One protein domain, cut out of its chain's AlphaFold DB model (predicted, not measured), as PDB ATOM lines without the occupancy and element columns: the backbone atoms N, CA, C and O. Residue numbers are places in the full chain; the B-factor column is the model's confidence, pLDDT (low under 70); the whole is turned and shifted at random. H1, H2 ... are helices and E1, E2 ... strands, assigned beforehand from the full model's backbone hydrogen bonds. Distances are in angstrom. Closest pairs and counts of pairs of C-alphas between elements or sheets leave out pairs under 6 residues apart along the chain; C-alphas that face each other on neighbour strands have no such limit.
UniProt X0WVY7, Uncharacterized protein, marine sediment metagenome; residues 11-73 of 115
ATOM      1  N   CYS A  11     -22.087 -40.738  33.705       90.00
ATOM      2  CA  CYS A  11     -21.416 -40.905  34.999       90.00
ATOM      3  C   CYS A  11     -22.183 -40.317  36.187       90.00
ATOM      4  O   CYS A  11     -21.668 -40.379  37.294       90.00
ATOM      5  N   LYS A  12     -23.349 -39.692  35.960       89.06
ATOM      6  CA  LYS A  12     -24.227 -39.081  36.978       89.06
ATOM      7  C   LYS A  12     -23.568 -38.031  37.887       89.06
ATOM      8  O   LYS A  12     -24.168 -37.584  38.850       89.06
ATOM      9  N   LYS A  13     -22.361 -37.567  37.550       87.56
ATOM     10  CA  LYS A  13     -21.647 -36.508  38.281       87.56
ATOM     11  C   LYS A  13     -22.029 -35.123  37.756       87.56
ATOM     12  O   LYS A  13     -22.175 -34.948  36.539       87.56
ATOM     13  N   LEU A  14     -22.127 -34.146  38.660       87.06
ATOM     14  CA  LEU A  14     -22.298 -32.733  38.327       87.06
ATOM     15  C   LEU A  14     -21.005 -32.211  37.690       87.06
ATOM     16  O   LEU A  14     -19.966 -32.124  38.339       87.06
ATOM     17  N   LYS A  15     -21.040 -31.938  36.385       84.31
ATOM     18  CA  LYS A  15     -19.868 -31.485  35.626       84.31
ATOM     19  C   LYS A  15     -20.283 -30.487  34.554       84.31
ATOM     20  O   LYS A  15     -21.439 -30.454  34.134       84.31
ATOM     21  N   LYS A  16     -19.303 -29.751  34.025       83.19
ATOM     22  CA  LYS A  16     -19.477 -28.986  32.786       83.19
ATOM     23  C   LYS A  16     -19.939 -29.937  31.678       83.19
ATOM     24  O   LYS A  16     -19.246 -30.911  31.346       83.19
ATOM     25  N   HIS A  17     -21.132 -29.693  31.149       80.12
ATOM     26  CA  HIS A  17     -21.648 -30.444  30.009       80.12
ATOM     27  C   HIS A  17     -20.939 -30.011  28.736       80.12
ATOM     28  O   HIS A  17     -20.618 -28.842  28.555       80.12
ATOM     29  N   HIS A  18     -20.680 -30.982  27.868       80.00
ATOM     30  CA  HIS A  18     -20.158 -30.728  26.537       80.00
ATOM     31  C   HIS A  18     -21.315 -30.731  25.535       80.00
ATOM     32  O   HIS A  18     -21.896 -29.697  25.240       80.00
ATOM     33  N   ALA A  19     -21.707 -31.915  25.061       78.31
ATOM     34  CA  ALA A  19     -22.817 -32.093  24.136       78.31
ATOM     35  C   ALA A  19     -23.660 -33.306  24.544       78.31
ATOM     36  O   ALA A  19     -23.171 -34.218  25.217       78.31
ATOM     37  N   LYS A  20     -24.928 -33.323  24.115       79.06
ATOM     38  CA  LYS A  20     -25.871 -34.447  24.296       79.06
ATOM     39  C   LYS A  20     -26.112 -34.881  25.751       79.06
ATOM     40  O   LYS A  20     -26.516 -36.010  26.005       79.06
ATOM     41  N   GLY A  21     -25.893 -33.992  26.716       83.50
ATOM     42  CA  GLY A  21     -26.090 -34.313  28.129       83.50
ATOM     43  C   GLY A  21     -24.913 -35.043  28.789       83.50
ATOM     44  O   GLY A  21     -25.068 -35.584  29.885       83.50
ATOM     45  N   PHE A  22     -23.749 -35.107  28.135       84.56
ATOM     46  CA  PHE A  22     -22.558 -35.764  28.672       84.56
ATOM     47  C   PHE A  22     -21.500 -34.751  29.104       84.56
ATOM     48  O   PHE A  22     -21.308 -33.711  28.470       84.56
ATOM     49  N   CYS A  23     -20.752 -35.081  30.159       90.88
ATOM     50  CA  CYS A  23     -19.513 -34.370  30.462       90.88
ATOM     51  C   CYS A  23     -18.460 -34.654  29.379       90.88
ATOM     52  O   CYS A  23     -18.525 -35.683  28.705       90.88
ATOM     53  N   LYS A  24     -17.459 -33.777  29.239       84.75
ATOM     54  CA  LYS A  24     -16.393 -33.909  28.226       84.75
ATOM     55  C   LYS A  24     -15.729 -35.295  28.217       84.75
ATOM     56  O   LYS A  24     -15.554 -35.873  27.153       84.75
ATOM     57  N   CYS A  25     -15.420 -35.854  29.389       85.88
ATOM     58  CA  CYS A  25     -14.811 -37.186  29.508       85.88
ATOM     59  C   CYS A  25     -15.736 -38.300  28.983       85.88
ATOM     60  O   CYS A  25     -15.322 -39.109  28.158       85.88
ATOM     61  N   CYS A  26     -17.008 -38.307  29.395       85.81
ATOM     62  CA  CYS A  26     -17.979 -39.307  28.941       85.81
ATOM     63  C   CYS A  26     -18.342 -39.156  27.459       85.81
ATOM     64  O   CYS A  26     -18.501 -40.157  26.769       85.81
ATOM     65  N   TYR A  27     -18.441 -37.916  26.972       84.56
ATOM     66  CA  TYR A  27     -18.637 -37.627  25.555       84.56
ATOM     67  C   TYR A  27     -17.461 -38.161  24.735       84.56
ATOM     68  O   TYR A  27     -17.663 -38.886  23.764       84.56
ATOM     69  N   ASN A  28     -16.231 -37.866  25.163       79.50
ATOM     70  CA  ASN A  28     -15.032 -38.336  24.487       79.50
ATOM     71  C   ASN A  28     -14.904 -39.855  24.540       79.50
ATOM     72  O   ASN A  28     -14.550 -40.429  23.524       79.50
ATOM     73  N   SER A  29     -15.208 -40.528  25.653       80.25
ATOM     74  CA  SER A  29     -15.111 -41.995  25.711       80.25
ATOM     75  C   SER A  29     -16.087 -42.677  24.753       80.25
ATOM     76  O   SER A  29     -15.725 -43.629  24.071       80.25
ATOM     77  N   GLU A  30     -17.301 -42.148  24.623       75.06
ATOM     78  CA  GLU A  30     -18.305 -42.693  23.712       75.06
ATOM     79  C   GLU A  30     -18.026 -42.346  22.240       75.06
ATOM     80  O   GLU A  30     -18.214 -43.174  21.345       75.06
ATOM     81  N   TYR A  31     -17.543 -41.132  21.967       68.44
ATOM     82  CA  TYR A  31     -17.262 -40.691  20.601       68.44
ATOM     83  C   TYR A  31     -15.916 -41.217  20.081       68.44
ATOM     84  O   TYR A  31     -15.854 -41.648  18.928       68.44
ATOM     85  N   ASN A  32     -14.879 -41.280  20.929       63.56
ATOM     86  CA  ASN A  32     -13.618 -41.955  20.602       63.56
ATOM     87  C   ASN A  32     -13.819 -43.455  20.411       63.56
ATOM     88  O   ASN A  32     -13.166 -44.030  19.549       63.56
ATOM     89  N   TYR A  33     -14.743 -44.096  21.136       60.38
ATOM     90  CA  TYR A  33     -15.098 -45.488  20.860       60.38
ATOM     91  C   TYR A  33     -15.642 -45.654  19.433       60.38
ATOM     92  O   TYR A  33     -15.199 -46.537  18.709       60.38
ATOM     93  N   LYS A  34     -16.539 -44.771  18.973       60.75
ATOM     94  CA  LYS A  34     -17.107 -44.849  17.612       60.75
ATOM     95  C   LYS A  34     -16.074 -44.579  16.512       60.75
ATOM     96  O   LYS A  34     -16.107 -45.243  15.475       60.75
ATOM     97  N   THR A  35     -15.164 -43.622  16.703       61.44
ATOM     98  CA  THR A  35     -14.087 -43.346  15.735       61.44
ATOM     99  C   THR A  35     -13.034 -44.452  15.733       61.44
ATOM    100  O   THR A  35     -12.665 -44.914  14.651       61.44
ATOM    101  N   ASN A  36     -12.623 -44.956  16.904       60.78
ATOM    102  CA  ASN A  36     -11.741 -46.119  16.999       60.78
ATOM    103  C   ASN A  36     -12.397 -47.371  16.421       60.78
ATOM    104  O   ASN A  36     -11.745 -48.066  15.660       60.78
ATOM    105  N   TYR A  37     -13.683 -47.625  16.661       59.00
ATOM    106  CA  TYR A  37     -14.396 -48.759  16.068       59.00
ATOM    107  C   TYR A  37     -14.374 -48.712  14.535       59.00
ATOM    108  O   TYR A  37     -14.070 -49.713  13.891       59.00
ATOM    109  N   LYS A  38     -14.612 -47.542  13.921       59.78
ATOM    110  CA  LYS A  38     -14.491 -47.378  12.459       59.78
ATOM    111  C   LYS A  38     -13.059 -47.605  11.965       59.78
ATOM    112  O   LYS A  38     -12.872 -48.247  10.932       59.78
ATOM    113  N   ARG A  39     -12.056 -47.122  12.707       59.72
ATOM    114  CA  ARG A  39     -10.632 -47.306  12.379       59.72
ATOM    115  C   ARG A  39     -10.225 -48.780  12.480       59.72
ATOM    116  O   ARG A  39      -9.705 -49.320  11.509       59.72
ATOM    117  N   VAL A  40     -10.570 -49.431  13.591       58.16
ATOM    118  CA  VAL A  40     -10.354 -50.857  13.884       58.16
ATOM    119  C   VAL A  40     -11.078 -51.747  12.872       58.16
ATOM    120  O   VAL A  40     -10.515 -52.733  12.407       58.16
ATOM    121  N   ARG A  41     -12.300 -51.395  12.449       58.06
ATOM    122  CA  ARG A  41     -13.018 -52.128  11.393       58.06
ATOM    123  C   ARG A  41     -12.311 -52.019  10.039       58.06
ATOM    124  O   ARG A  41     -12.232 -53.017   9.334       58.06
ATOM    125  N   SER A  42     -11.742 -50.855   9.702       60.62
ATOM    126  CA  SER A  42     -10.934 -50.706   8.478       60.62
ATOM    127  C   SER A  42      -9.592 -51.451   8.536       60.62
ATOM    128  O   SER A  42      -9.065 -51.839   7.498       60.62
ATOM    129  N   THR A  43      -9.045 -51.690   9.736       63.50
ATOM    130  CA  THR A  43      -7.806 -52.465   9.916       63.50
ATOM    131  C   THR A  43      -8.040 -53.969  10.027       63.50
ATOM    132  O   THR A  43      -7.135 -54.720   9.680       63.50
ATOM    133  N   LYS A  44      -9.214 -54.414  10.500       66.19
ATOM    134  CA  LYS A  44      -9.575 -55.841  10.590       66.19
ATOM    135  C   LYS A  44      -9.900 -56.457   9.230       66.19
ATOM    136  O   LYS A  44      -9.689 -57.645   9.055       66.19
ATOM    137  N   ASP A  45     -10.361 -55.655   8.271       81.56
ATOM    138  CA  ASP A  45     -10.705 -56.132   6.929       81.56
ATOM    139  C   ASP A  45     -10.081 -55.234   5.849       81.56
ATOM    140  O   ASP A  45     -10.747 -54.621   5.004       81.56
ATOM    141  N   LYS A  46      -8.748 -55.105   5.932       81.75
ATOM    142  CA  LYS A  46      -7.940 -54.317   4.985       81.75
ATOM    143  C   LYS A  46      -8.213 -54.739   3.546       81.75
ATOM    144  O   LYS A  46      -8.243 -53.891   2.654       81.75
ATOM    145  N   GLU A  47      -8.424 -56.034   3.323       86.81
ATOM    146  CA  GLU A  47      -8.696 -56.586   2.004       86.81
ATOM    147  C   GLU A  47     -10.049 -56.117   1.464       86.81
ATOM    148  O   GLU A  47     -10.103 -55.602   0.346       86.81
ATOM    149  N   LYS A  48     -11.130 -56.179   2.252       84.56
ATOM    150  CA  LYS A  48     -12.429 -55.630   1.842       84.56
ATOM    151  C   LYS A  48     -12.371 -54.132   1.596       84.56
ATOM    152  O   LYS A  48     -12.920 -53.660   0.599       84.56
ATOM    153  N   CYS A  49     -11.672 -53.374   2.443       83.88
ATOM    154  CA  CYS A  49     -11.446 -51.946   2.211       83.88
ATOM    155  C   CYS A  49     -10.694 -51.697   0.893       83.88
ATOM    156  O   CYS A  49     -11.086 -50.822   0.118       83.88
ATOM    157  N   ARG A  50      -9.656 -52.491   0.600       86.69
ATOM    158  CA  ARG A  50      -8.907 -52.426  -0.661       86.69
ATOM    159  C   ARG A  50      -9.793 -52.781  -1.856       86.69
ATOM    160  O   ARG A  50      -9.823 -52.012  -2.812       86.69
ATOM    161  N   LYS A  51     -10.546 -53.884  -1.796       92.19
ATOM    162  CA  LYS A  51     -11.496 -54.322  -2.837       92.19
ATOM    163  C   LYS A  51     -12.541 -53.243  -3.121       92.19
ATOM    164  O   LYS A  51     -12.751 -52.886  -4.279       92.19
ATOM    165  N   TYR A  52     -13.127 -52.652  -2.080       87.50
ATOM    166  CA  TYR A  52     -14.063 -51.535  -2.216       87.50
ATOM    167  C   TYR A  52     -13.406 -50.318  -2.881       87.50
ATOM    168  O   TYR A  52     -13.950 -49.774  -3.839       87.50
ATOM    169  N   ALA A  53     -12.212 -49.916  -2.429       87.25
ATOM    170  CA  ALA A  53     -11.489 -48.785  -3.006       87.25
ATOM    171  C   ALA A  53     -11.121 -49.020  -4.482       87.25
ATOM    172  O   ALA A  53     -11.240 -48.104  -5.295       87.25
ATOM    173  N   LEU A  54     -10.707 -50.239  -4.845       91.56
ATOM    174  CA  LEU A  54     -10.437 -50.631  -6.230       91.56
ATOM    175  C   LEU A  54     -11.708 -50.573  -7.084       91.56
ATOM    176  O   LEU A  54     -11.692 -49.938  -8.137       91.56
ATOM    177  N   LYS A  55     -12.819 -51.153  -6.609       95.00
ATOM    178  CA  LYS A  55     -14.122 -51.100  -7.292       95.00
ATOM    179  C   LYS A  55     -14.584 -49.656  -7.492       95.00
ATOM    180  O   LYS A  55     -14.961 -49.277  -8.596       95.00
ATOM    181  N   TYR A  56     -14.471 -48.824  -6.457       91.44
ATOM    182  CA  TYR A  56     -14.807 -47.406  -6.536       91.44
ATOM    183  C   TYR A  56     -13.952 -46.681  -7.579       91.44
ATOM    184  O   TYR A  56     -14.504 -46.007  -8.442       91.44
ATOM    185  N   ARG A  57     -12.621 -46.855  -7.554       91.50
ATOM    186  CA  ARG A  57     -11.706 -46.245  -8.537       91.50
ATOM    187  C   ARG A  57     -11.999 -46.707  -9.963       91.50
ATOM    188  O   ARG A  57     -11.943 -45.885 -10.873       91.50
ATOM    189  N   LYS A  58     -12.321 -47.991 -10.156       94.56
ATOM    190  CA  LYS A  58     -12.687 -48.555 -11.466       94.56
ATOM    191  C   LYS A  58     -13.965 -47.908 -12.000       94.56
ATOM    192  O   LYS A  58     -13.978 -47.473 -13.145       94.56
ATOM    193  N   ASN A  59     -14.984 -47.782 -11.152       94.19
ATOM    194  CA  ASN A  59     -16.295 -47.256 -11.540       94.19
ATOM    195  C   ASN A  59     -16.336 -45.718 -11.601       94.19
ATOM    196  O   ASN A  59     -17.194 -45.153 -12.263       94.19
ATOM    197  N   ASN A  60     -15.406 -45.027 -10.935       93.12
ATOM    198  CA  ASN A  60     -15.387 -43.565 -10.818       93.12
ATOM    199  C   ASN A  60     -14.088 -42.954 -11.364       93.12
ATOM    200  O   ASN A  60     -13.618 -41.934 -10.852       93.12
ATOM    201  N   LYS A  61     -13.492 -43.554 -12.406       91.50
ATOM    202  CA  LYS A  61     -12.216 -43.102 -12.999       91.50
ATOM    203  C   LYS A  61     -12.194 -41.593 -13.268       91.50
ATOM    204  O   LYS A  61     -11.238 -40.922 -12.876       91.50
ATOM    205  N   LYS A  62     -13.260 -41.058 -13.881       88.94
ATOM    206  CA  LYS A  62     -13.407 -39.626 -14.196       88.94
ATOM    207  C   LYS A  62     -13.367 -38.767 -12.929       88.94
ATOM    208  O   LYS A  62     -12.496 -37.908 -12.815       88.94
ATOM    209  N   LYS A  63     -14.201 -39.079 -11.926       86.94
ATOM    210  CA  LYS A  63     -14.216 -38.368 -10.633       86.94
ATOM    211  C   LYS A  63     -12.851 -38.409  -9.939       86.94
ATOM    212  O   LYS A  63     -12.372 -37.385  -9.461       86.94
ATOM    213  N   CYS A  64     -12.188 -39.567  -9.922       88.25
ATOM    214  CA  CYS A  64     -10.857 -39.702  -9.326       88.25
ATOM    215  C   CYS A  64      -9.799 -38.857 -10.053       88.25
ATOM    216  O   CYS A  64      -8.974 -38.220  -9.395       88.25
ATOM    217  N   LYS A  65      -9.812 -38.834 -11.393       88.94
ATOM    218  CA  LYS A  65      -8.884 -38.031 -12.209       88.94
ATOM    219  C   LYS A  65      -9.089 -36.534 -11.964       88.94
ATOM    220  O   LYS A  65      -8.118 -35.812 -11.748       88.94
ATOM    221  N   VAL A  66     -10.344 -36.095 -11.942       88.88
ATOM    222  CA  VAL A  66     -10.742 -34.701 -11.706       88.88
ATOM    223  C   VAL A  66     -10.347 -34.243 -10.310       88.88
ATOM    224  O   VAL A  66      -9.603 -33.274 -10.173       88.88
ATOM    225  N   GLY A  67     -10.734 -35.002  -9.281       86.62
ATOM    226  CA  GLY A  67     -10.384 -34.680  -7.901       86.62
ATOM    227  C   GLY A  67      -8.871 -34.642  -7.675       86.62
ATOM    228  O   GLY A  67      -8.378 -33.807  -6.917       86.62
ATOM    229  N   ARG A  68      -8.105 -35.496  -8.374       88.62
ATOM    230  CA  ARG A  68      -6.637 -35.436  -8.353       88.62
ATOM    231  C   ARG A  68      -6.131 -34.127  -8.963       88.62
ATOM    232  O   ARG A  68      -5.368 -33.434  -8.297       88.62
ATOM    233  N   LYS A  69      -6.572 -33.760 -10.171       90.19
ATOM    234  CA  LYS A  69      -6.171 -32.501 -10.827       90.19
ATOM    235  C   LYS A  69      -6.479 -31.281  -9.953       90.19
ATOM    236  O   LYS A  69      -5.584 -30.485  -9.697       90.19
ATOM    237  N   ALA A  70      -7.691 -31.187  -9.415       87.25
ATOM    238  CA  ALA A  70      -8.081 -30.081  -8.545       87.25
ATOM    239  C   ALA A  70      -7.237 -29.999  -7.270       87.25
ATOM    240  O   ALA A  70      -6.868 -28.912  -6.834       87.25
ATOM    241  N   LYS A  71      -6.890 -31.146  -6.674       86.25
ATOM    242  CA  LYS A  71      -6.047 -31.191  -5.475       86.25
ATOM    243  C   LYS A  71      -4.649 -30.616  -5.724       86.25
ATOM    244  O   LYS A  71      -4.144 -29.928  -4.842       86.25
ATOM    245  N   TYR A  72      -4.042 -30.920  -6.872       88.38
ATOM    246  CA  TYR A  72      -2.681 -30.479  -7.198       88.38
ATOM    247  C   TYR A  72      -2.630 -29.059  -7.769       88.38
ATOM    248  O   TYR A  72      -1.738 -28.300  -7.405       88.38
ATOM    249  N   HIS A  73      -3.587 -28.690  -8.621       92.19
ATOM    250  CA  HIS A  73      -3.526 -27.439  -9.380       92.19
ATOM    251  C   HIS A  73      -4.381 -26.313  -8.803       92.19
ATOM    252  O   HIS A  73      -4.098 -25.152  -9.076       92.19
TER     253      HIS A  73
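Overview. This is residues 11 to 73 of the 115 residues of an uncharacterized protein of marine sediment metagenome (UniProt X0WVY7). Three helices, H1, H2 and H3, follow one another end to end in an open, flat arc with a corner at each joint, both corners turning the same way, and no core, and residues 11 to 23, with the short strand E1, loop at the start of H1. The printed part has 63 residues, in the order E1, H1, H2, H3, and is mostly helix. It is extended, with a radius of gyration of the C-alphas of 19.3 A and spans of 54 by 31 by 16 A.

Arrangement. H1, residues 24 to 44, is close but not clearly touching H2, residues 46 to 59; their closest C-alphas, Ser 42 and Cys 49, are 6.4 A apart, and the lines are about perpendicular at 76 degrees. H2 is close but not clearly touching H3, residues 61 to 73, at 86 degrees, about perpendicular; the closest C-alphas, Arg 57 and Cys 64, are 6.6 A apart. H1 and H3 are apart. E1, residues 14 to 16, pairs with no named strand. In H1, H2 and H3 every O i to N i+4 pair is within hydrogen-bond range.

Along the chain. H1 measures 29.0 A from C-alpha 24 at (-16.393, -33.909, 28.226), H2 19.8 A, E1 7.3 A, and H3 18.3 A to C-alpha 73 at (-3.526, -27.439, -9.380).

Size, cuts and confidence. The C-alphas farthest apart, Leu 14 and Lys 62, are 53.7 A apart. The printed part has no cut and no long link. Residues 31 to 44 have pLDDT under 70.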